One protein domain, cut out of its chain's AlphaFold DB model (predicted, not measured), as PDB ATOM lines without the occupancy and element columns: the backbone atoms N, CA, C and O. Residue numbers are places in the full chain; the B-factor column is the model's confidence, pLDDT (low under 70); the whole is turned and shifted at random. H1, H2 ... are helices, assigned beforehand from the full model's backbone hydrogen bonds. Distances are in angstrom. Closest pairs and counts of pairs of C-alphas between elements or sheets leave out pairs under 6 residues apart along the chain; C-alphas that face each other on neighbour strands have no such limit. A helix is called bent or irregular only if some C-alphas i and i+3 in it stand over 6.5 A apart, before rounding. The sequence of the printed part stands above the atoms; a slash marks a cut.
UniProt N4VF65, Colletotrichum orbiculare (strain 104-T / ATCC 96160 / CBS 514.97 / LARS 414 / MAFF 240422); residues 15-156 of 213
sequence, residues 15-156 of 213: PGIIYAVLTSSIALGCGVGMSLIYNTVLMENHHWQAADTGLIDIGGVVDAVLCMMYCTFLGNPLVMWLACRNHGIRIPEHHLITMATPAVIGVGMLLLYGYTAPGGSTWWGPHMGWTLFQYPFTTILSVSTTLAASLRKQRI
ATOM      1  N   PRO A  15      38.721 149.467  25.081       62.47
ATOM      2  CA  PRO A  15      38.740 148.475  24.001       62.47
ATOM      3  C   PRO A  15      38.589 147.024  24.483       62.47
ATOM      4  O   PRO A  15      37.907 146.225  23.841       62.47
ATOM      5  N   GLY A  16      39.168 146.683  25.641       66.25
ATOM      6  CA  GLY A  16      39.091 145.329  26.201       66.25
ATOM      7  C   GLY A  16      37.685 144.942  26.671       66.25
ATOM      8  O   GLY A  16      37.284 143.786  26.547       66.25
ATOM      9  N   ILE A  17      36.905 145.913  27.157       70.19
ATOM     10  CA  ILE A  17      35.522 145.686  27.603       70.19
ATOM     11  C   ILE A  17      34.603 145.510  26.394       70.19
ATOM     12  O   ILE A  17      33.775 144.601  26.390       70.19
ATOM     13  N   ILE A  18      34.790 146.319  25.347       67.94
ATOM     14  CA  ILE A  18      34.036 146.197  24.091       67.94
ATOM     15  C   ILE A  18      34.248 144.808  23.484       67.94
ATOM     16  O   ILE A  18      33.278 144.139  23.134       67.94
ATOM     17  N   TYR A  19      35.495 144.333  23.427       69.38
ATOM     18  CA  TYR A  19      35.801 142.999  22.914       69.38
ATOM     19  C   TYR A  19      35.143 141.881  23.736       69.38
ATOM     20  O   TYR A  19      34.526 140.983  23.164       69.38
ATOM     21  N   ALA A  20      35.222 141.933  25.070       73.50
ATOM     22  CA  ALA A  20      34.614 140.917  25.936       73.50
ATOM     23  C   ALA A  20      33.078 140.881  25.807       73.50
ATOM     24  O   ALA A  20      32.475 139.807  25.769       73.50
ATOM     25  N   VAL A  21      32.438 142.049  25.691       79.00
ATOM     26  CA  VAL A  21      30.984 142.147  25.497       79.00
ATOM     27  C   VAL A  21      30.586 141.607  24.123       79.00
ATOM     28  O   VAL A  21      29.710 140.751  24.051       79.00
ATOM     29  N   LEU A  22      31.261 142.033  23.049       78.31
ATOM     30  CA  LEU A  22      30.957 141.584  21.686       78.31
ATOM     31  C   LEU A  22      31.138 140.072  21.518       78.31
ATOM     32  O   LEU A  22      30.256 139.404  20.983       78.31
ATOM     33  N   THR A  23      32.248 139.519  22.010       79.12
ATOM     34  CA  THR A  23      32.514 138.072  21.925       79.12
ATOM     35  C   THR A  23      31.497 137.250  22.713       79.12
ATOM     36  O   THR A  23      31.026 136.227  22.218       79.12
ATOM     37  N   SER A  24      31.080 137.725  23.891       82.12
ATOM     38  CA  SER A  24      30.030 137.070  24.684       82.12
ATOM     39  C   SER A  24      28.668 137.127  23.992       82.12
ATOM     40  O   SER A  24      27.943 136.137  23.986       82.12
ATOM     41  N   SER A  25      28.324 138.261  23.372       84.19
ATOM     42  CA  SER A  25      27.077 138.415  22.617       84.19
ATOM     43  C   SER A  25      27.020 137.503  21.393       84.19
ATOM     44  O   SER A  25      25.985 136.883  21.161       84.19
ATOM     45  N   ILE A  26      28.117 137.381  20.638       85.56
ATOM     46  CA  ILE A  26      28.187 136.475  19.481       85.56
ATOM     47  C   ILE A  26      28.026 135.023  19.941       85.56
ATOM     48  O   ILE A  26      27.195 134.304  19.395       85.56
ATOM     49  N   ALA A  27      28.754 134.609  20.983       83.94
ATOM     50  CA  ALA A  27      28.663 133.249  21.511       83.94
ATOM     51  C   ALA A  27      27.241 132.908  22.001       83.94
ATOM     52  O   ALA A  27      26.723 131.839  21.681       83.94
ATOM     53  N   LEU A  28      26.582 133.835  22.711       85.81
ATOM     54  CA  LEU A  28      25.179 133.705  23.129       85.81
ATOM     55  C   LEU A  28      24.218 133.612  21.943       85.81
ATOM     56  O   LEU A  28      23.353 132.737  21.934       85.81
ATOM     57  N   GLY A  29      24.381 134.470  20.934       87.25
ATOM     58  CA  GLY A  29      23.557 134.442  19.727       87.25
ATOM     59  C   GLY A  29      23.677 133.116  18.974       87.25
ATOM     60  O   GLY A  29      22.665 132.521  18.608       87.25
ATOM     61  N   CYS A  30      24.901 132.612  18.810       85.12
ATOM     62  CA  CYS A  30      25.155 131.311  18.196       85.12
ATOM     63  C   CYS A  30      24.554 130.154  19.012       85.12
ATOM     64  O   CYS A  30      23.936 129.272  18.425       85.12
ATOM     65  N   GLY A  31      24.663 130.174  20.346       84.44
ATOM     66  CA  GLY A  31      24.070 129.143  21.208       84.44
ATOM     67  C   GLY A  31      22.547 129.064  21.087       84.44
ATOM     68  O   GLY A  31      21.994 127.980  20.903       84.44
ATOM     69  N   VAL A  32      21.867 130.216  21.099       88.31
ATOM     70  CA  VAL A  32      20.412 130.271  20.890       88.31
ATOM     71  C   VAL A  32      20.044 129.831  19.471       88.31
ATOM     72  O   VAL A  32      19.123 129.039  19.304       88.31
ATOM     73  N   GLY A  33      20.777 130.285  18.450       85.88
ATOM     74  CA  GLY A  33      20.533 129.893  17.058       85.88
ATOM     75  C   GLY A  33      20.641 128.381  16.838       85.88
ATOM     76  O   GLY A  33      19.769 127.781  16.217       85.88
ATOM     77  N   MET A  34      21.660 127.749  17.419       83.06
ATOM     78  CA  MET A  34      21.840 126.295  17.381       83.06
ATOM     79  C   MET A  34      20.701 125.561  18.100       83.06
ATOM     80  O   MET A  34      20.194 124.566  17.585       83.06
ATOM     81  N   SER A  35      20.240 126.094  19.238       82.88
ATOM     82  CA  SER A  35      19.107 125.546  19.997       82.88
ATOM     83  C   SER A  35      17.780 125.602  19.215       82.88
ATOM     84  O   SER A  35      16.885 124.796  19.433       82.88
ATOM     85  N   LEU A  36      17.638 126.504  18.245       85.88
ATOM     86  CA  LEU A  36      16.435 126.553  17.407       85.88
ATOM     87  C   LEU A  36      16.450 125.514  16.275       85.88
ATOM     88  O   LEU A  36      15.388 125.087  15.829       85.88
ATOM     89  N   ILE A  37      17.636 125.116  15.808       83.19
ATOM     90  CA  ILE A  37      17.809 124.338  14.570       83.19
ATOM     91  C   ILE A  37      18.130 122.861  14.858       83.19
ATOM     92  O   ILE A  37      17.843 121.993  14.035       83.19
ATOM     93  N   TYR A  38      18.675 122.524  16.032       76.94
ATOM     94  CA  TYR A  38      19.063 121.135  16.314       76.94
ATOM     95  C   TYR A  38      17.879 120.167  16.269       76.94
ATOM     96  O   TYR A  38      18.014 119.081  15.714       76.94
ATOM     97  N   ASN A  39      16.707 120.562  16.773       74.44
ATOM     98  CA  ASN A  39      15.545 119.679  16.770       74.44
ATOM     99  C   ASN A  39      15.099 119.339  15.338       74.44
ATOM    100  O   ASN A  39      14.869 118.175  15.024       74.44
ATOM    101  N   THR A  40      15.069 120.328  14.436       75.75
ATOM    102  CA  THR A  40      14.694 120.090  13.034       75.75
ATOM    103  C   THR A  40      15.733 119.225  12.322       75.75
ATOM    104  O   THR A  40      15.363 118.286  11.629       75.75
ATOM    105  N   VAL A  41      17.033 119.445  12.564       74.62
ATOM    106  CA  VAL A  41      18.114 118.632  11.971       74.62
ATOM    107  C   VAL A  41      18.078 117.178  12.457       74.62
ATOM    108  O   VAL A  41      18.276 116.263  11.659       74.62
ATOM    109  N   LEU A  42      17.804 116.930  13.742       71.19
ATOM    110  CA  LEU A  42      17.723 115.566  14.277       71.19
ATOM    111  C   LEU A  42      16.439 114.833  13.854       71.19
ATOM    112  O   LEU A  42      16.490 113.630  13.582       71.19
ATOM    113  N   MET A  43      15.310 115.539  13.772       66.31
ATOM    114  CA  MET A  43      14.027 114.950  13.377       66.31
ATOM    115  C   MET A  43      13.935 114.691  11.867       66.31
ATOM    116  O   MET A  43      13.463 113.626  11.469       66.31
ATOM    117  N   GLU A  44      14.395 115.624  11.028       64.88
ATOM    118  CA  GLU A  44      14.273 115.514   9.567       64.88
ATOM    119  C   GLU A  44      15.354 114.616   8.944       64.88
ATOM    120  O   GLU A  44      15.029 113.813   8.073       64.88
ATOM    121  N   ASN A  45      16.612 114.687   9.407       60.50
ATOM    122  CA  ASN A  45      17.732 113.988   8.752       60.50
ATOM    123  C   ASN A  45      18.164 112.682   9.441       60.50
ATOM    124  O   ASN A  45      18.806 111.844   8.809       60.50
ATOM    125  N   HIS A  46      17.838 112.486  10.724       58.19
ATOM    126  CA  HIS A  46      18.288 111.319  11.500       58.19
ATOM    127  C   HIS A  46      17.151 110.493  12.123       58.19
ATOM    128  O   HIS A  46      17.432 109.552  12.866       58.19
ATOM    129  N   HIS A  47      15.889 110.800  11.788       61.03
ATOM    130  CA  HIS A  47      14.679 110.069  12.207       61.03
ATOM    131  C   HIS A  47      14.601 109.781  13.716       61.03
ATOM    132  O   HIS A  47      14.086 108.746  14.144       61.03
ATOM    133  N   TRP A  48      15.128 110.688  14.535       60.84
ATOM    134  CA  TRP A  48      15.113 110.541  15.983       60.84
ATOM    135  C   TRP A  48      13.726 110.814  16.568       60.84
ATOM    136  O   TRP A  48      13.011 111.723  16.141       60.84
ATOM    137  N   GLN A  49      13.342 110.012  17.561       58.03
ATOM    138  CA  GLN A  49      12.077 110.174  18.262       58.03
ATOM    139  C   GLN A  49      12.180 111.398  19.185       58.03
ATOM    140  O   GLN A  49      13.167 111.557  19.897       58.03
ATOM    141  N   ALA A  50      11.160 112.263  19.205       62.62
ATOM    142  CA  ALA A  50      11.198 113.536  19.942       62.62
ATOM    143  C   ALA A  50      11.463 113.394  21.460       62.62
ATOM    144  O   ALA A  50      11.836 114.365  22.116       62.62
ATOM    145  N   ALA A  51      11.273 112.193  22.018       62.75
ATOM    146  CA  ALA A  51      11.593 111.869  23.406       62.75
ATOM    147  C   ALA A  51      13.110 111.800  23.677       62.75
ATOM    148  O   ALA A  51      13.543 112.135  24.778       62.75
ATOM    149  N   ASP A  52      13.914 111.435  22.677       67.00
ATOM    150  CA  ASP A  52      15.365 111.252  22.815       67.00
ATOM    151  C   ASP A  52      16.149 112.541  22.531       67.00
ATOM    152  O   ASP A  52      17.335 112.638  22.838       67.00
ATOM    153  N   THR A  53      15.487 113.581  22.017       67.38
ATOM    154  CA  THR A  53      16.089 114.890  21.723       67.38
ATOM    155  C   THR A  53      16.731 115.545  22.958       67.38
ATOM    156  O   THR A  53      17.694 116.298  22.820       67.38
ATOM    157  N   GLY A  54      16.254 115.230  24.170       69.94
ATOM    158  CA  GLY A  54      16.843 115.706  25.429       69.94
ATOM    159  C   GLY A  54      18.179 115.050  25.801       69.94
ATOM    160  O   GLY A  54      18.906 115.571  26.643       69.94
ATOM    161  N   LEU A  55      18.557 113.938  25.157       76.12
ATOM    162  CA  LEU A  55      19.823 113.244  25.428       76.12
ATOM    163  C   LEU A  55      21.051 114.111  25.091       76.12
ATOM    164  O   LEU A  55      22.139 113.891  25.622       76.12
ATOM    165  N   ILE A  56      20.856 115.137  24.258       76.12
ATOM    166  CA  ILE A  56      21.893 116.076  23.833       76.12
ATOM    167  C   ILE A  56      22.489 116.888  25.002       76.12
ATOM    168  O   ILE A  56      23.657 117.280  24.956       76.12
ATOM    169  N   ASP A  57      21.730 117.066  26.092       79.94
ATOM    170  CA  ASP A  57      22.157 117.812  27.282       79.94
ATOM    171  C   ASP A  57      23.219 117.078  28.114       79.94
ATOM    172  O   ASP A  57      23.929 117.705  28.905       79.94
ATOM    173  N   ILE A  58      23.418 115.770  27.899       82.00
ATOM    174  CA  ILE A  58      24.549 115.030  28.491       82.00
ATOM    175  C   ILE A  58      25.885 115.658  28.056       82.00
ATOM    176  O   ILE A  58      26.867 115.639  28.804       82.00
ATOM    177  N   GLY A  59      25.906 116.312  26.890       79.75
ATOM    178  CA  GLY A  59      27.016 117.149  26.448       79.75
ATOM    179  C   GLY A  59      27.410 118.255  27.422       79.75
ATOM    180  O   GLY A  59      28.599 118.531  27.563       79.75
ATOM    181  N   GLY A  60      26.448 118.837  28.142       82.56
ATOM    182  CA  GLY A  60      26.698 119.886  29.132       82.56
ATOM    183  C   GLY A  60      27.557 119.413  30.311       82.56
ATOM    184  O   GLY A  60      28.338 120.185  30.865       82.56
ATOM    185  N   VAL A  61      27.485 118.124  30.668       84.75
ATOM    186  CA  VAL A  61      28.345 117.538  31.711       84.75
ATOM    187  C   VAL A  61      29.790 117.437  31.225       84.75
ATOM    188  O   VAL A  61      30.720 117.768  31.960       84.75
ATOM    189  N   VAL A  62      29.983 117.011  29.974       85.38
ATOM    190  CA  VAL A  62      31.311 116.918  29.347       85.38
ATOM    191  C   VAL A  62      31.930 118.308  29.201       85.38
ATOM    192  O   VAL A  62      33.099 118.504  29.535       85.38
ATOM    193  N   ASP A  63      31.130 119.282  28.777       86.50
ATOM    194  CA  ASP A  63      31.513 120.690  28.722       86.50
ATOM    195  C   ASP A  63      31.987 121.209  30.087       86.50
ATOM    196  O   ASP A  63      33.095 121.734  30.190       86.50
ATOM    197  N   ALA A  64      31.212 121.004  31.156       84.75
ATOM    198  CA  ALA A  64      31.574 121.495  32.485       84.75
ATOM    199  C   ALA A  64      32.966 121.005  32.934       84.75
ATOM    200  O   ALA A  64      33.750 121.777  33.497       84.75
ATOM    201  N   VAL A  65      33.302 119.746  32.636       89.00
ATOM    202  CA  VAL A  65      34.625 119.171  32.923       89.00
ATOM    203  C   VAL A  65      35.712 119.817  32.057       89.00
ATOM    204  O   VAL A  65      36.756 120.216  32.582       89.00
ATOM    205  N   LEU A  66      35.476 119.984  30.752       87.06
ATOM    206  CA  LEU A  66      36.430 120.620  29.835       87.06
ATOM    207  C   LEU A  66      36.678 122.094  30.182       87.06
ATOM    208  O   LEU A  66      37.825 122.544  30.194       87.06
ATOM    209  N   CYS A  67      35.624 122.837  30.516       84.38
ATOM    210  CA  CYS A  67      35.694 124.232  30.938       84.38
ATOM    211  C   CYS A  67      36.491 124.377  32.240       84.38
ATOM    212  O   CYS A  67      37.394 125.218  32.329       84.38
ATOM    213  N   MET A  68      36.239 123.508  33.225       84.25
ATOM    214  CA  MET A  68      36.998 123.484  34.476       84.25
ATOM    215  C   MET A  68      38.480 123.184  34.230       84.25
ATOM    216  O   MET A  68      39.348 123.875  34.773       84.25
ATOM    217  N   MET A  69      38.777 122.199  33.379       86.19
ATOM    218  CA  MET A  69      40.145 121.834  33.021       86.19
ATOM    219  C   MET A  69      40.856 122.988  32.302       86.19
ATOM    220  O   MET A  69      41.978 123.342  32.661       86.19
ATOM    221  N   TYR A  70      40.184 123.653  31.363       83.56
ATOM    222  CA  TYR A  70      40.744 124.804  30.659       83.56
ATOM    223  C   TYR A  70      41.019 125.990  31.586       83.56
ATOM    224  O   TYR A  70      42.123 126.534  31.574       83.56
ATOM    225  N   CYS A  71      40.052 126.382  32.421       78.62
ATOM    226  CA  CYS A  71      40.214 127.517  33.332       78.62
ATOM    227  C   CYS A  71      41.318 127.263  34.371       78.62
ATOM    228  O   CYS A  71      42.069 128.179  34.716       78.62
ATOM    229  N   THR A  72      41.445 126.018  34.838       78.88
ATOM    230  CA  THR A  72      42.399 125.638  35.889       78.88
ATOM    231  C   THR A  72      43.817 125.459  35.354       78.88
ATOM    232  O   THR A  72      44.747 126.022  35.928       78.88
ATOM    233  N   PHE A  73      43.995 124.714  34.259       75.94
ATOM    234  CA  PHE A  73      45.324 124.335  33.764       75.94
ATOM    235  C   PHE A  73      45.885 125.271  32.695       75.94
ATOM    236  O   PHE A  73      47.095 125.463  32.645       75.94
ATOM    237  N   LEU A  74      45.046 125.864  31.841       73.75
ATOM    238  CA  LEU A  74      45.513 126.760  30.776       73.75
ATOM    239  C   LEU A  74      45.302 128.227  31.144       73.75
ATOM    240  O   LEU A  74      46.248 129.011  31.109       73.75
ATOM    241  N   GLY A  75      44.078 128.604  31.517       69.19
ATOM    242  CA  GLY A  75      43.688 129.999  31.721       69.19
ATOM    243  C   GLY A  75      44.474 130.684  32.838       69.19
ATOM    244  O   GLY A  75      45.101 131.722  32.616       69.19
ATOM    245  N   ASN A  76      44.481 130.092  34.034       71.56
ATOM    246  CA  ASN A  76      45.150 130.685  35.191       71.56
ATOM    247  C   ASN A  76      46.682 130.752  35.031       71.56
ATOM    248  O   ASN A  76      47.230 131.841  35.229       71.56
ATOM    249  N   PRO A  77      47.392 129.675  34.636       67.25
ATOM    250  CA  PRO A  77      48.843 129.722  34.463       67.25
ATOM    251  C   PRO A  77      49.290 130.647  33.329       67.25
ATOM    252  O   PRO A  77      50.248 131.390  33.521       67.25
ATOM    253  N   LEU A  78      48.566 130.713  32.200       67.12
ATOM    254  CA  LEU A  78      48.893 131.649  31.111       67.12
ATOM    255  C   LEU A  78      48.852 133.109  31.569       67.12
ATOM    256  O   LEU A  78      49.751 133.883  31.245       67.12
ATOM    257  N   VAL A  79      47.848 133.490  32.363       65.06
ATOM    258  CA  VAL A  79      47.748 134.853  32.909       65.06
ATOM    259  C   VAL A  79      48.896 135.146  33.876       65.06
ATOM    260  O   VAL A  79      49.452 136.245  33.851       65.06
ATOM    261  N   MET A  80      49.287 134.176  34.710       64.88
ATOM    262  CA  MET A  80      50.424 134.343  35.625       64.88
ATOM    263  C   MET A  80      51.758 134.403  34.888       64.88
ATOM    264  O   MET A  80      52.609 135.216  35.244       64.88
ATOM    265  N   TRP A  81      51.930 133.589  33.851       62.25
ATOM    266  CA  TRP A  81      53.127 133.563  33.020       62.25
ATOM    267  C   TRP A  81      53.308 134.883  32.268       62.25
ATOM    268  O   TRP A  81      54.387 135.478  32.306       62.25
ATOM    269  N   LEU A  82      52.234 135.403  31.665       59.09
ATOM    270  CA  LEU A  82      52.250 136.711  31.012       59.09
ATOM    271  C   LEU A  82      52.510 137.846  32.018       59.09
ATOM    272  O   LEU A  82      53.309 138.740  31.740       59.09
ATOM    273  N   ALA A  83      51.935 137.773  33.224       57.53
ATOM    274  CA  ALA A  83      52.205 138.739  34.291       57.53
ATOM    275  C   ALA A  83      53.661 138.675  34.797       57.53
ATOM    276  O   ALA A  83      54.269 139.715  35.040       57.53
ATOM    277  N   CYS A  84      54.253 137.479  34.908       61.41
ATOM    278  CA  CYS A  84      55.676 137.308  35.219       61.41
ATOM    279  C   CYS A  84      56.563 137.922  34.125       61.41
ATOM    280  O   CYS A  84      57.575 138.550  34.435       61.41
ATOM    281  N   ARG A  85      56.188 137.760  32.849       59.88
ATOM    282  CA  ARG A  85      56.938 138.315  31.714       59.88
ATOM    283  C   ARG A  85      56.844 139.843  31.641       59.88
ATOM    284  O   ARG A  85      57.769 140.480  31.153       59.88
ATOM    285  N   ASN A  86      55.775 140.422  32.184       57.50
ATOM    286  CA  ASN A  86      55.545 141.864  32.243       57.50
ATOM    287  C   ASN A  86      55.921 142.486  33.603       57.50
ATOM    288  O   ASN A  86      55.200 143.327  34.141       57.50
ATOM    289  N   HIS A  87      57.045 142.050  34.182       55.28
ATOM    290  CA  HIS A  87      57.613 142.628  35.409       55.28
ATOM    291  C   HIS A  87      56.689 142.528  36.643       55.28
ATOM    292  O   HIS A  87      56.775 143.341  37.556       55.28
ATOM    293  N   GLY A  88      55.800 141.527  36.694       54.16
ATOM    294  CA  GLY A  88      54.928 141.269  37.845       54.16
ATOM    295  C   GLY A  88      53.623 142.071  37.868       54.16
ATOM    296  O   GLY A  88      52.811 141.883  38.776       54.16
ATOM    297  N   ILE A  89      53.360 142.920  36.867       56.53
ATOM    298  CA  ILE A  89      52.133 143.723  36.814       56.53
ATOM    299  C   ILE A  89      51.004 142.894  36.187       56.53
ATOM    300  O   ILE A  89      50.974 142.653  34.977       56.53
ATOM    301  N   ARG A  90      50.035 142.470  37.013       51.59
ATOM    302  CA  ARG A  90      48.823 141.774  36.550       51.59
ATOM    303  C   ARG A  90      47.849 142.778  35.931       51.59
ATOM    304  O   ARG A  90      46.998 143.344  36.611       51.59
ATOM    305  N   ILE A  91      47.982 142.968  34.627       61.44
ATOM    306  CA  ILE A  91      47.066 143.774  33.819       61.44
ATOM    307  C   ILE A  91      45.818 142.919  33.497       61.44
ATOM    308  O   ILE A  91      45.994 141.779  33.048       61.44
ATOM    309  N   PRO A  92      44.582 143.399  33.745       57.38
ATOM    310  CA  PRO A  92      43.359 142.621  33.506       57.38
ATOM    311  C   PRO A  92      43.170 142.220  32.033       57.38
ATOM    312  O   PRO A  92      42.558 141.195  31.745       57.38
ATOM    313  N   GLU A  93      43.774 142.954  31.104       61.38
ATOM    314  CA  GLU A  93      43.792 142.695  29.664       61.38
ATOM    315  C   GLU A  93      44.490 141.372  29.290       61.38
ATOM    316  O   GLU A  93      44.267 140.855  28.197       61.38
ATOM    317  N   HIS A  94      45.258 140.744  30.189       62.22
ATOM    318  CA  HIS A  94      45.824 139.410  29.937       62.22
ATOM    319  C   HIS A  94      44.761 138.314  29.809       62.22
ATOM    320  O   HIS A  94      44.977 137.327  29.107       62.22
ATOM    321  N   HIS A  95      43.590 138.488  30.428       65.38
ATOM    322  CA  HIS A  95      42.475 137.562  30.235       65.38
ATOM    323  C   HIS A  95      41.909 137.636  28.805       65.38
ATOM    324  O   HIS A  95      41.368 136.645  28.322       65.38
ATOM    325  N   LEU A  96      42.099 138.752  28.087       64.56
ATOM    326  CA  LEU A  96      41.663 138.902  26.693       64.56
ATOM    327  C   LEU A  96      42.351 137.884  25.772       64.56
ATOM    328  O   LEU A  96      41.718 137.298  24.898       64.56
ATOM    329  N   ILE A  97      43.637 137.615  26.021       66.81
ATOM    330  CA  ILE A  97      44.442 136.655  25.250       66.81
ATOM    331  C   ILE A  97      43.905 135.232  25.442       66.81
ATOM    332  O   ILE A  97      43.842 134.457  24.491       66.81
ATOM    333  N   THR A  98      43.418 134.903  26.643       71.56
ATOM    334  CA  THR A  98      42.821 133.585  26.921       71.56
ATOM    335  C   THR A  98      41.479 133.358  26.219       71.56
ATOM    336  O   THR A  98      41.028 132.215  26.152       71.56
ATOM    337  N   MET A  99      40.854 134.408  25.664       70.00
ATOM    338  CA  MET A  99      39.611 134.307  24.885       70.00
ATOM    339  C   MET A  99      39.852 134.026  23.394       70.00
ATOM    340  O   MET A  99      38.930 133.601  22.704       70.00
ATOM    341  N   ALA A 100      41.071 134.226  22.881       75.62
ATOM    342  CA  ALA A 100      41.376 133.955  21.476       75.62
ATOM    343  C   ALA A 100      41.297 132.450  21.156       75.62
ATOM    344  O   ALA A 100      40.680 132.053  20.171       75.62
ATOM    345  N   THR A 101      41.852 131.604  22.028       77.25
ATOM    346  CA  THR A 101      41.826 130.141  21.886       77.25
ATOM    347  C   THR A 101      40.404 129.565  21.788       77.25
ATOM    348  O   THR A 101      40.126 128.869  20.809       77.25
ATOM    349  N   PRO A 102      39.464 129.859  22.715       79.19
ATOM    350  CA  PRO A 102      38.099 129.351  22.609       79.19
ATOM    351  C   PRO A 102      37.345 129.944  21.413       79.19
ATOM    352  O   PRO A 102      36.507 129.254  20.843       79.19
ATOM    353  N   ALA A 103      37.655 131.167  20.967       76.69
ATOM    354  CA  ALA A 103      37.026 131.731  19.772       76.69
ATOM    355  C   ALA A 103      37.369 130.925  18.505       76.69
ATOM    356  O   ALA A 103      36.476 130.609  17.721       76.69
ATOM    357  N   VAL A 104      38.634 130.524  18.329       80.88
ATOM    358  CA  VAL A 104      39.061 129.695  17.183       80.88
ATOM    359  C   VAL A 104      38.410 128.312  17.232       80.88
ATOM    360  O   VAL A 104      37.902 127.831  16.218       80.88
ATOM    361  N   ILE A 105      38.373 127.695  18.416       85.25
ATOM    362  CA  ILE A 105      37.722 126.394  18.616       85.25
ATOM    363  C   ILE A 105      36.221 126.499  18.310       85.25
ATOM    364  O   ILE A 105      35.694 125.666  17.581       85.25
ATOM    365  N   GLY A 106      35.544 127.550  18.783       83.50
ATOM    366  CA  GLY A 106      34.119 127.781  18.531       83.50
ATOM    367  C   GLY A 106      33.772 127.898  17.053       83.50
ATOM    368  O   GLY A 106      32.812 127.267  16.618       83.50
ATOM    369  N   VAL A 107      34.577 128.616  16.268       83.69
ATOM    370  CA  VAL A 107      34.400 128.694  14.806       83.69
ATOM    371  C   VAL A 107      34.571 127.316  14.160       83.69
ATOM    372  O   VAL A 107      33.752 126.926  13.330       83.69
ATOM    373  N   GLY A 108      35.590 126.554  14.568       83.69
ATOM    374  CA  GLY A 108      35.824 125.198  14.061       83.69
ATOM    375  C   GLY A 108      34.662 124.240  14.339       83.69
ATOM    376  O   GLY A 108      34.262 123.483  13.455       83.69
ATOM    377  N   MET A 109      34.069 124.316  15.533       82.00
ATOM    378  CA  MET A 109      32.931 123.468  15.910       82.00
ATOM    379  C   MET A 109      31.624 123.896  15.231       82.00
ATOM    380  O   MET A 109      30.817 123.043  14.869       82.00
ATOM    381  N   LEU A 110      31.445 125.194  14.966       82.62
ATOM    382  CA  LEU A 110      30.324 125.708  14.167       82.62
ATOM    383  C   LEU A 110      30.387 125.218  12.717       82.62
ATOM    384  O   LEU A 110      29.370 124.819  12.154       82.62
ATOM    385  N   LEU A 111      31.584 125.205  12.125       84.94
ATOM    386  CA  LEU A 111      31.796 124.637  10.795       84.94
ATOM    387  C   LEU A 111      31.522 123.130  10.793       84.94
ATOM    388  O   LEU A 111      30.841 122.646   9.893       84.94
ATOM    389  N   LEU A 112      31.981 122.398  11.812       82.62
ATOM    390  CA  LEU A 112      31.707 120.964  11.950       82.62
ATOM    391  C   LEU A 112      30.200 120.674  12.019       82.62
ATOM    392  O   LEU A 112      29.719 119.761  11.346       82.62
ATOM    393  N   TYR A 113      29.438 121.482  12.756       80.00
ATOM    394  CA  TYR A 113      27.978 121.383  12.773       80.00
ATOM    395  C   TYR A 113      27.355 121.721  11.409       80.00
ATOM    396  O   TYR A 113      26.518 120.976  10.906       80.00
ATOM    397  N   GLY A 114      27.811 122.795  10.758       81.19
ATOM    398  CA  GLY A 114      27.323 123.200   9.435       81.19
ATOM    399  C   GLY A 114      27.548 122.142   8.348       81.19
ATOM    400  O   GLY A 114      26.652 121.881   7.549       81.19
ATOM    401  N   TYR A 115      28.711 121.483   8.342       78.75
ATOM    402  CA  TYR A 115      29.017 120.408   7.391       78.75
ATOM    403  C   TYR A 115      28.285 119.095   7.693       78.75
ATOM    404  O   TYR A 115      28.090 118.291   6.783       78.75
ATOM    405  N   THR A 116      27.876 118.866   8.943       74.19
ATOM    406  CA  THR A 116      27.158 117.644   9.341       74.19
ATOM    407  C   THR A 116      25.636 117.786   9.273       74.19
ATOM    408  O   THR A 116      24.942 116.772   9.213       74.19
ATOM    409  N   ALA A 117      25.110 119.013   9.182       66.50
ATOM    410  CA  ALA A 117      23.683 119.301   9.044       66.50
ATOM    411  C   ALA A 117      22.976 118.670   7.817       66.50
ATOM    412  O   ALA A 117      21.850 118.210   7.994       66.50
ATOM    413  N   PRO A 118      23.561 118.586   6.600       67.19
ATOM    414  CA  PRO A 118      22.865 118.067   5.412       67.19
ATOM    415  C   PRO A 118      22.793 116.525   5.294       67.19
ATOM    416  O   PRO A 118      22.512 116.010   4.217       67.19
ATOM    417  N   GLY A 119      23.014 115.765   6.376       59.62
ATOM    418  CA  GLY A 119      22.549 114.367   6.464       59.62
ATOM    419  C   GLY A 119      23.467 113.271   5.898       59.62
ATOM    420  O   GLY A 119      23.064 112.114   5.846       59.62
ATOM    421  N   GLY A 120      24.710 113.581   5.515       57.75
ATOM    422  CA  GLY A 120      25.681 112.572   5.051       57.75
ATOM    423  C   GLY A 120      26.494 111.872   6.155       57.75
ATOM    424  O   GLY A 120      27.252 110.951   5.863       57.75
ATOM    425  N   SER A 121      26.384 112.317   7.412       58.22
ATOM    426  CA  SER A 121      27.219 111.873   8.540       58.22
ATOM    427  C   SER A 121      26.411 111.067   9.558       58.22
ATOM    428  O   SER A 121      25.220 111.293   9.725       58.22
ATOM    429  N   THR A 122      27.058 110.161  10.294       67.38
ATOM    430  CA  THR A 122      26.475 109.467  11.454       67.38
ATOM    431  C   THR A 122      25.822 110.473  12.416       67.38
ATOM    432  O   THR A 122      26.362 111.565  12.589       67.38
ATOM    433  N   TRP A 123      24.730 110.089  13.097       65.75
ATOM    434  CA  TRP A 123      24.004 110.891  14.109       65.75
ATOM    435  C   TRP A 123      24.915 111.562  15.170       65.75
ATOM    436  O   TRP A 123      24.604 112.619  15.717       65.75
ATOM    437  N   TRP A 124      26.105 110.998  15.391       67.12
ATOM    438  CA  TRP A 124      27.172 111.574  16.208       67.12
ATOM    439  C   TRP A 124      27.692 112.940  15.736       67.12
ATOM    440  O   TRP A 124      28.171 113.704  16.563       67.12
ATOM    441  N   GLY A 125      27.625 113.274  14.447       73.56
ATOM    442  CA  GLY A 125      28.170 114.520  13.896       73.56
ATOM    443  C   GLY A 125      27.481 115.771  14.457       73.56
ATOM    444  O   GLY A 125      28.142 116.571  15.124       73.56
ATOM    445  N   PRO A 126      26.153 115.912  14.276       74.81
ATOM    446  CA  PRO A 126      25.394 117.017  14.861       74.81
ATOM    447  C   PRO A 126      25.455 117.035  16.394       74.81
ATOM    448  O   PRO A 126      25.561 118.107  16.989       74.81
ATOM    449  N   HIS A 127      25.451 115.855  17.029       77.44
ATOM    450  CA  HIS A 127      25.572 115.733  18.483       77.44
ATOM    451  C   HIS A 127      26.918 116.281  18.982       77.44
ATOM    452  O   HIS A 127      26.949 117.147  19.847       77.44
ATOM    453  N   MET A 128      28.037 115.849  18.391       78.25
ATOM    454  CA  MET A 128      29.377 116.343  18.727       78.25
ATOM    455  C   MET A 128      29.542 117.832  18.413       78.25
ATOM    456  O   MET A 128      30.203 118.541  19.165       78.25
ATOM    457  N   GLY A 129      28.920 118.330  17.340       79.44
ATOM    458  CA  GLY A 129      28.912 119.758  17.017       79.44
ATOM    459  C   GLY A 129      28.246 120.601  18.107       79.44
ATOM    460  O   GLY A 129      28.805 121.619  18.513       79.44
ATOM    461  N   TRP A 130      27.100 120.156  18.634       79.50
ATOM    462  CA  TRP A 130      26.423 120.815  19.756       79.50
ATOM    463  C   TRP A 130      27.258 120.767  21.042       79.50
ATOM    464  O   TRP A 130      27.545 121.811  21.633       79.50
ATOM    465  N   THR A 131      27.704 119.576  21.450       81.38
ATOM    466  CA  THR A 131      28.411 119.401  22.728       81.38
ATOM    467  C   THR A 131      29.764 120.113  22.752       81.38
ATOM    468  O   THR A 131      30.132 120.716  23.758       81.38
ATOM    469  N   LEU A 132      30.498 120.110  21.634       81.62
ATOM    470  CA  LEU A 132      31.791 120.786  21.529       81.62
ATOM    471  C   LEU A 132      31.658 122.296  21.323       81.62
ATOM    472  O   LEU A 132      32.584 123.022  21.680       81.62
ATOM    473  N   PHE A 133      30.539 122.787  20.782       84.19
ATOM    474  CA  PHE A 133      30.250 124.223  20.730       84.19
ATOM    475  C   PHE A 133      29.867 124.796  22.109       84.19
ATOM    476  O   PHE A 133      30.130 125.968  22.388       84.19
ATOM    477  N   GLN A 134      29.326 123.970  23.009       84.69
ATOM    478  CA  GLN A 134      29.013 124.363  24.387       84.69
ATOM    479  C   GLN A 134      30.266 124.822  25.164       84.69
ATOM    480  O   GLN A 134      30.224 125.815  25.887       84.69
ATOM    481  N   TYR A 135      31.407 124.174  24.922       86.94
ATOM    482  CA  TYR A 135      32.700 124.485  25.544       86.94
ATOM    483  C   TYR A 135      33.242 125.910  25.330       86.94
ATOM    484  O   TYR A 135      33.508 126.624  26.309       86.94
ATOM    485  N   PRO A 136      33.433 126.384  24.088       85.62
ATOM    486  CA  PRO A 136      33.872 127.751  23.854       85.62
ATOM    487  C   PRO A 136      32.825 128.761  24.339       85.62
ATOM    488  O   PRO A 136      33.198 129.819  24.843       85.62
ATOM    489  N   PHE A 137      31.534 128.418  24.273       83.81
ATOM    490  CA  PHE A 137      30.448 129.244  24.795       83.81
ATOM    491  C   PHE A 137      30.560 129.483  26.315       83.81
ATOM    492  O   PHE A 137      30.599 130.638  26.757       83.81
ATOM    493  N   THR A 138      30.679 128.425  27.124       86.12
ATOM    494  CA  THR A 138      30.783 128.541  28.593       86.12
ATOM    495  C   THR A 138      32.109 129.151  29.040       86.12
ATOM    496  O   THR A 138      32.145 129.935  29.997       86.12
ATOM    497  N   THR A 139      33.196 128.871  28.319       85.00
ATOM    498  CA  THR A 139      34.521 129.441  28.594       85.00
ATOM    499  C   THR A 139      34.542 130.956  28.366       85.00
ATOM    500  O   THR A 139      35.013 131.700  29.231       85.00
ATOM    501  N   ILE A 140      33.988 131.444  27.248       84.88
ATOM    502  CA  ILE A 140      33.905 132.886  26.942       84.88
ATOM    503  C   ILE A 140      33.090 133.615  28.019       84.88
ATOM    504  O   ILE A 140      33.539 134.635  28.542       84.88
ATOM    505  N   LEU A 141      31.943 133.064  28.425       83.88
ATOM    506  CA  LEU A 141      31.103 133.636  29.486       83.88
ATOM    507  C   LEU A 141      31.805 133.679  30.853       83.88
ATOM    508  O   LEU A 141      31.719 134.681  31.576       83.88
ATOM    509  N   SER A 142      32.532 132.619  31.206       82.50
ATOM    510  CA  SER A 142      33.260 132.521  32.477       82.50
ATOM    511  C   SER A 142      34.426 133.512  32.545       82.50
ATOM    512  O   SER A 142      34.603 134.216  33.548       82.50
ATOM    513  N   VAL A 143      35.188 133.645  31.454       81.19
ATOM    514  CA  VAL A 143      36.296 134.609  31.357       81.19
ATOM    515  C   VAL A 143      35.771 136.044  31.345       81.19
ATOM    516  O   VAL A 143      36.307 136.882  32.070       81.19
ATOM    517  N   SER A 144      34.677 136.326  30.633       79.00
ATOM    518  CA  SER A 144      34.014 137.638  30.657       79.00
ATOM    519  C   SER A 144      33.544 138.026  32.054       79.00
ATOM    520  O   SER A 144      33.747 139.160  32.491       79.00
ATOM    521  N   THR A 145      32.968 137.084  32.801       80.06
ATOM    522  CA  THR A 145      32.552 137.317  34.191       80.06
ATOM    523  C   THR A 145      33.759 137.598  35.088       80.06
ATOM    524  O   THR A 145      33.716 138.490  35.938       80.06
ATOM    525  N   THR A 146      34.870 136.896  34.858       80.50
ATOM    526  CA  THR A 146      36.128 137.086  35.595       80.50
ATOM    527  C   THR A 146      36.769 138.442  35.293       80.50
ATOM    528  O   THR A 146      37.168 139.148  36.219       80.50
ATOM    529  N   LEU A 147      36.775 138.857  34.024       71.62
ATOM    530  CA  LEU A 147      37.179 140.188  33.561       71.62
ATOM    531  C   LEU A 147      36.315 141.285  34.188       71.62
ATOM    532  O   LEU A 147      36.820 142.251  34.764       71.62
ATOM    533  N   ALA A 148      34.994 141.121  34.143       70.94
ATOM    534  CA  ALA A 148      34.064 142.042  34.780       70.94
ATOM    535  C   ALA A 148      34.327 142.139  36.292       70.94
ATOM    536  O   ALA A 148      34.291 143.235  36.857       70.94
ATOM    537  N   ALA A 149      34.647 141.023  36.955       68.88
ATOM    538  CA  ALA A 149      35.011 140.994  38.368       68.88
ATOM    539  C   ALA A 149      36.373 141.657  38.654       68.88
ATOM    540  O   ALA A 149      36.498 142.358  39.662       68.88
ATOM    541  N   SER A 150      37.378 141.509  37.782       62.75
ATOM    542  CA  SER A 150      38.676 142.185  37.935       62.75
ATOM    543  C   SER A 150      38.555 143.697  37.753       62.75
ATOM    544  O   SER A 150      39.106 144.459  38.544       62.75
ATOM    545  N   LEU A 151      37.736 144.143  36.798       59.84
ATOM    546  CA  LEU A 151      37.412 145.559  36.604       59.84
ATOM    547  C   LEU A 151      36.612 146.116  37.788       59.84
ATOM    548  O   LEU A 151      36.798 147.258  38.211       59.84
ATOM    549  N   ARG A 152      35.751 145.282  38.385       48.88
ATOM    550  CA  ARG A 152      35.013 145.631  39.599       48.88
ATOM    551  C   ARG A 152      35.937 145.795  40.803       48.88
ATOM    552  O   ARG A 152      35.645 146.653  41.627       48.88
ATOM    553  N   LYS A 153      37.050 145.060  40.915       42.84
ATOM    554  CA  LYS A 153      38.041 145.262  41.996       42.84
ATOM    555  C   LYS A 153      38.723 146.633  41.922       42.84
ATOM    556  O   LYS A 153      38.972 147.214  42.972       42.84
ATOM    557  N   GLN A 154      38.872 147.218  40.731       43.91
ATOM    558  CA  GLN A 154      39.279 148.624  40.575       43.91
ATOM    559  C   GLN A 154      38.240 149.615  41.165       43.91
ATOM    560  O   GLN A 154      38.580 150.747  41.493       43.91
ATOM    561  N   ARG A 155      36.969 149.203  41.325       43.81
ATOM    562  CA  ARG A 155      35.826 150.057  41.723       43.81
ATOM    563  C   ARG A 155      35.220 149.762  43.105       43.81
ATOM    564  O   ARG A 155      34.773 150.692  43.767       43.81
ATOM    565  N   ILE A 156      35.196 148.511  43.565       44.53
ATOM    566  CA  ILE A 156      34.681 148.124  44.892       44.53
ATOM    567  C   ILE A 156      35.649 148.548  45.991       44.53
ATOM    568  O   ILE A 156      35.184 148.997  47.036       44.53
TER     569      ILE A 156
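What this domain is: This is residues 15 to 156 of the 213 residues of a protein of Colletotrichum orbiculare (strain 104-T / ATCC 96160 / CBS 514.97 / LARS 414 / MAFF 240422) (UniProt N4VF65). The longest helix by residues, H2, is bent into two arms, and its arm H2a crosses H5, which runs through the middle of a rod of long helices. H1 and H4 lie alongside H5 and run the other way, while the arm H2b and the short H3 meet toward one end of the rod. The printed part has 142 residues with five named helices, in the order H1, H2, H3, H4, H5, and no named strand; the class is all helix. The whole is only just loose, close to compact, with a radius of gyration of the C-alphas of 17.6 A and spans of 58 by 25 by 23 A.

How they stand to each other: By its hydrogen bonds H2, residues 52 to 85, was assigned as one helix, but it is bent, with C-alphas 73 and 76 6.5 A apart; its arms H2a, residues 52 to 73, and H2b, residues 76 to 85, stand at a shallow tilt of 30 degrees. H2a touches residues 127 to 139 alone of H5, residues 124 to 156, at a steep tilt of 45 degrees, the same way; the closest C-alphas, of Gly 59 and Thr 131, are 4.6 A apart. H5 is the hub, touching four other helices. With H1, residues 15 to 45, and H4, residues 100 to 116, it makes a bundle, long helices side by side. H1 touches H5 at a shallow tilt of 23 degrees, opposite ways, closest at the C-alphas of Ala 27 and Phe 137, 5.5 A. H4 and H5 form a helical hairpin with a shallow tilt of 25 degrees; H4 touches residues 125 to 140 alone of H5, closest at the C-alphas of Tyr 113 and Gly 129, 4.6 A. H1 and H4 are near each other, and H2a and H4 are apart. H3, residues 94 to 98, touches H2b, with the C-alphas of Val 79 and His 94 closest at 5.8 A. H3 only just touches H5, with 3 pairs of C-alphas within 8 A, the closest those of His 95 and Leu 147 at 6.8 A. Every O i to N i+4 pair is within hydrogen-bond range in H2b and H4, against 25 of 27 in H1, 11 of 18 in H2a, 25 of 29 in H5 and 0 of 1 in H3, where 2 of 2 O i to N i+3 pairs are.

Where its parts are: H2a is 34.5 A long and H2b 14.5 A. H1 is 43.2 A long from C-alpha 15 at (38.740, 148.475, 24.001), with a kink of 34 degrees near residue 37; it is only just irregular, C-alphas 36 and 39 being 7.0 A apart. H3 is 7.2 A long, and H4 24.8 A. H5 is 47.1 A long and ends at C-alpha 156, at (34.681, 148.124, 44.892).

The domain as a whole: The two C-alphas farthest apart, of His 47 and His 87, are 58.7 A apart. The printed part has no cut; the link from H3 to H4 is tight, and the other three are short. The mean pLDDT of the printed part is 73.2, and 54 residues are under 70, among them 43 to 54, 77 to 97, 117 to 124 and 149 to 156.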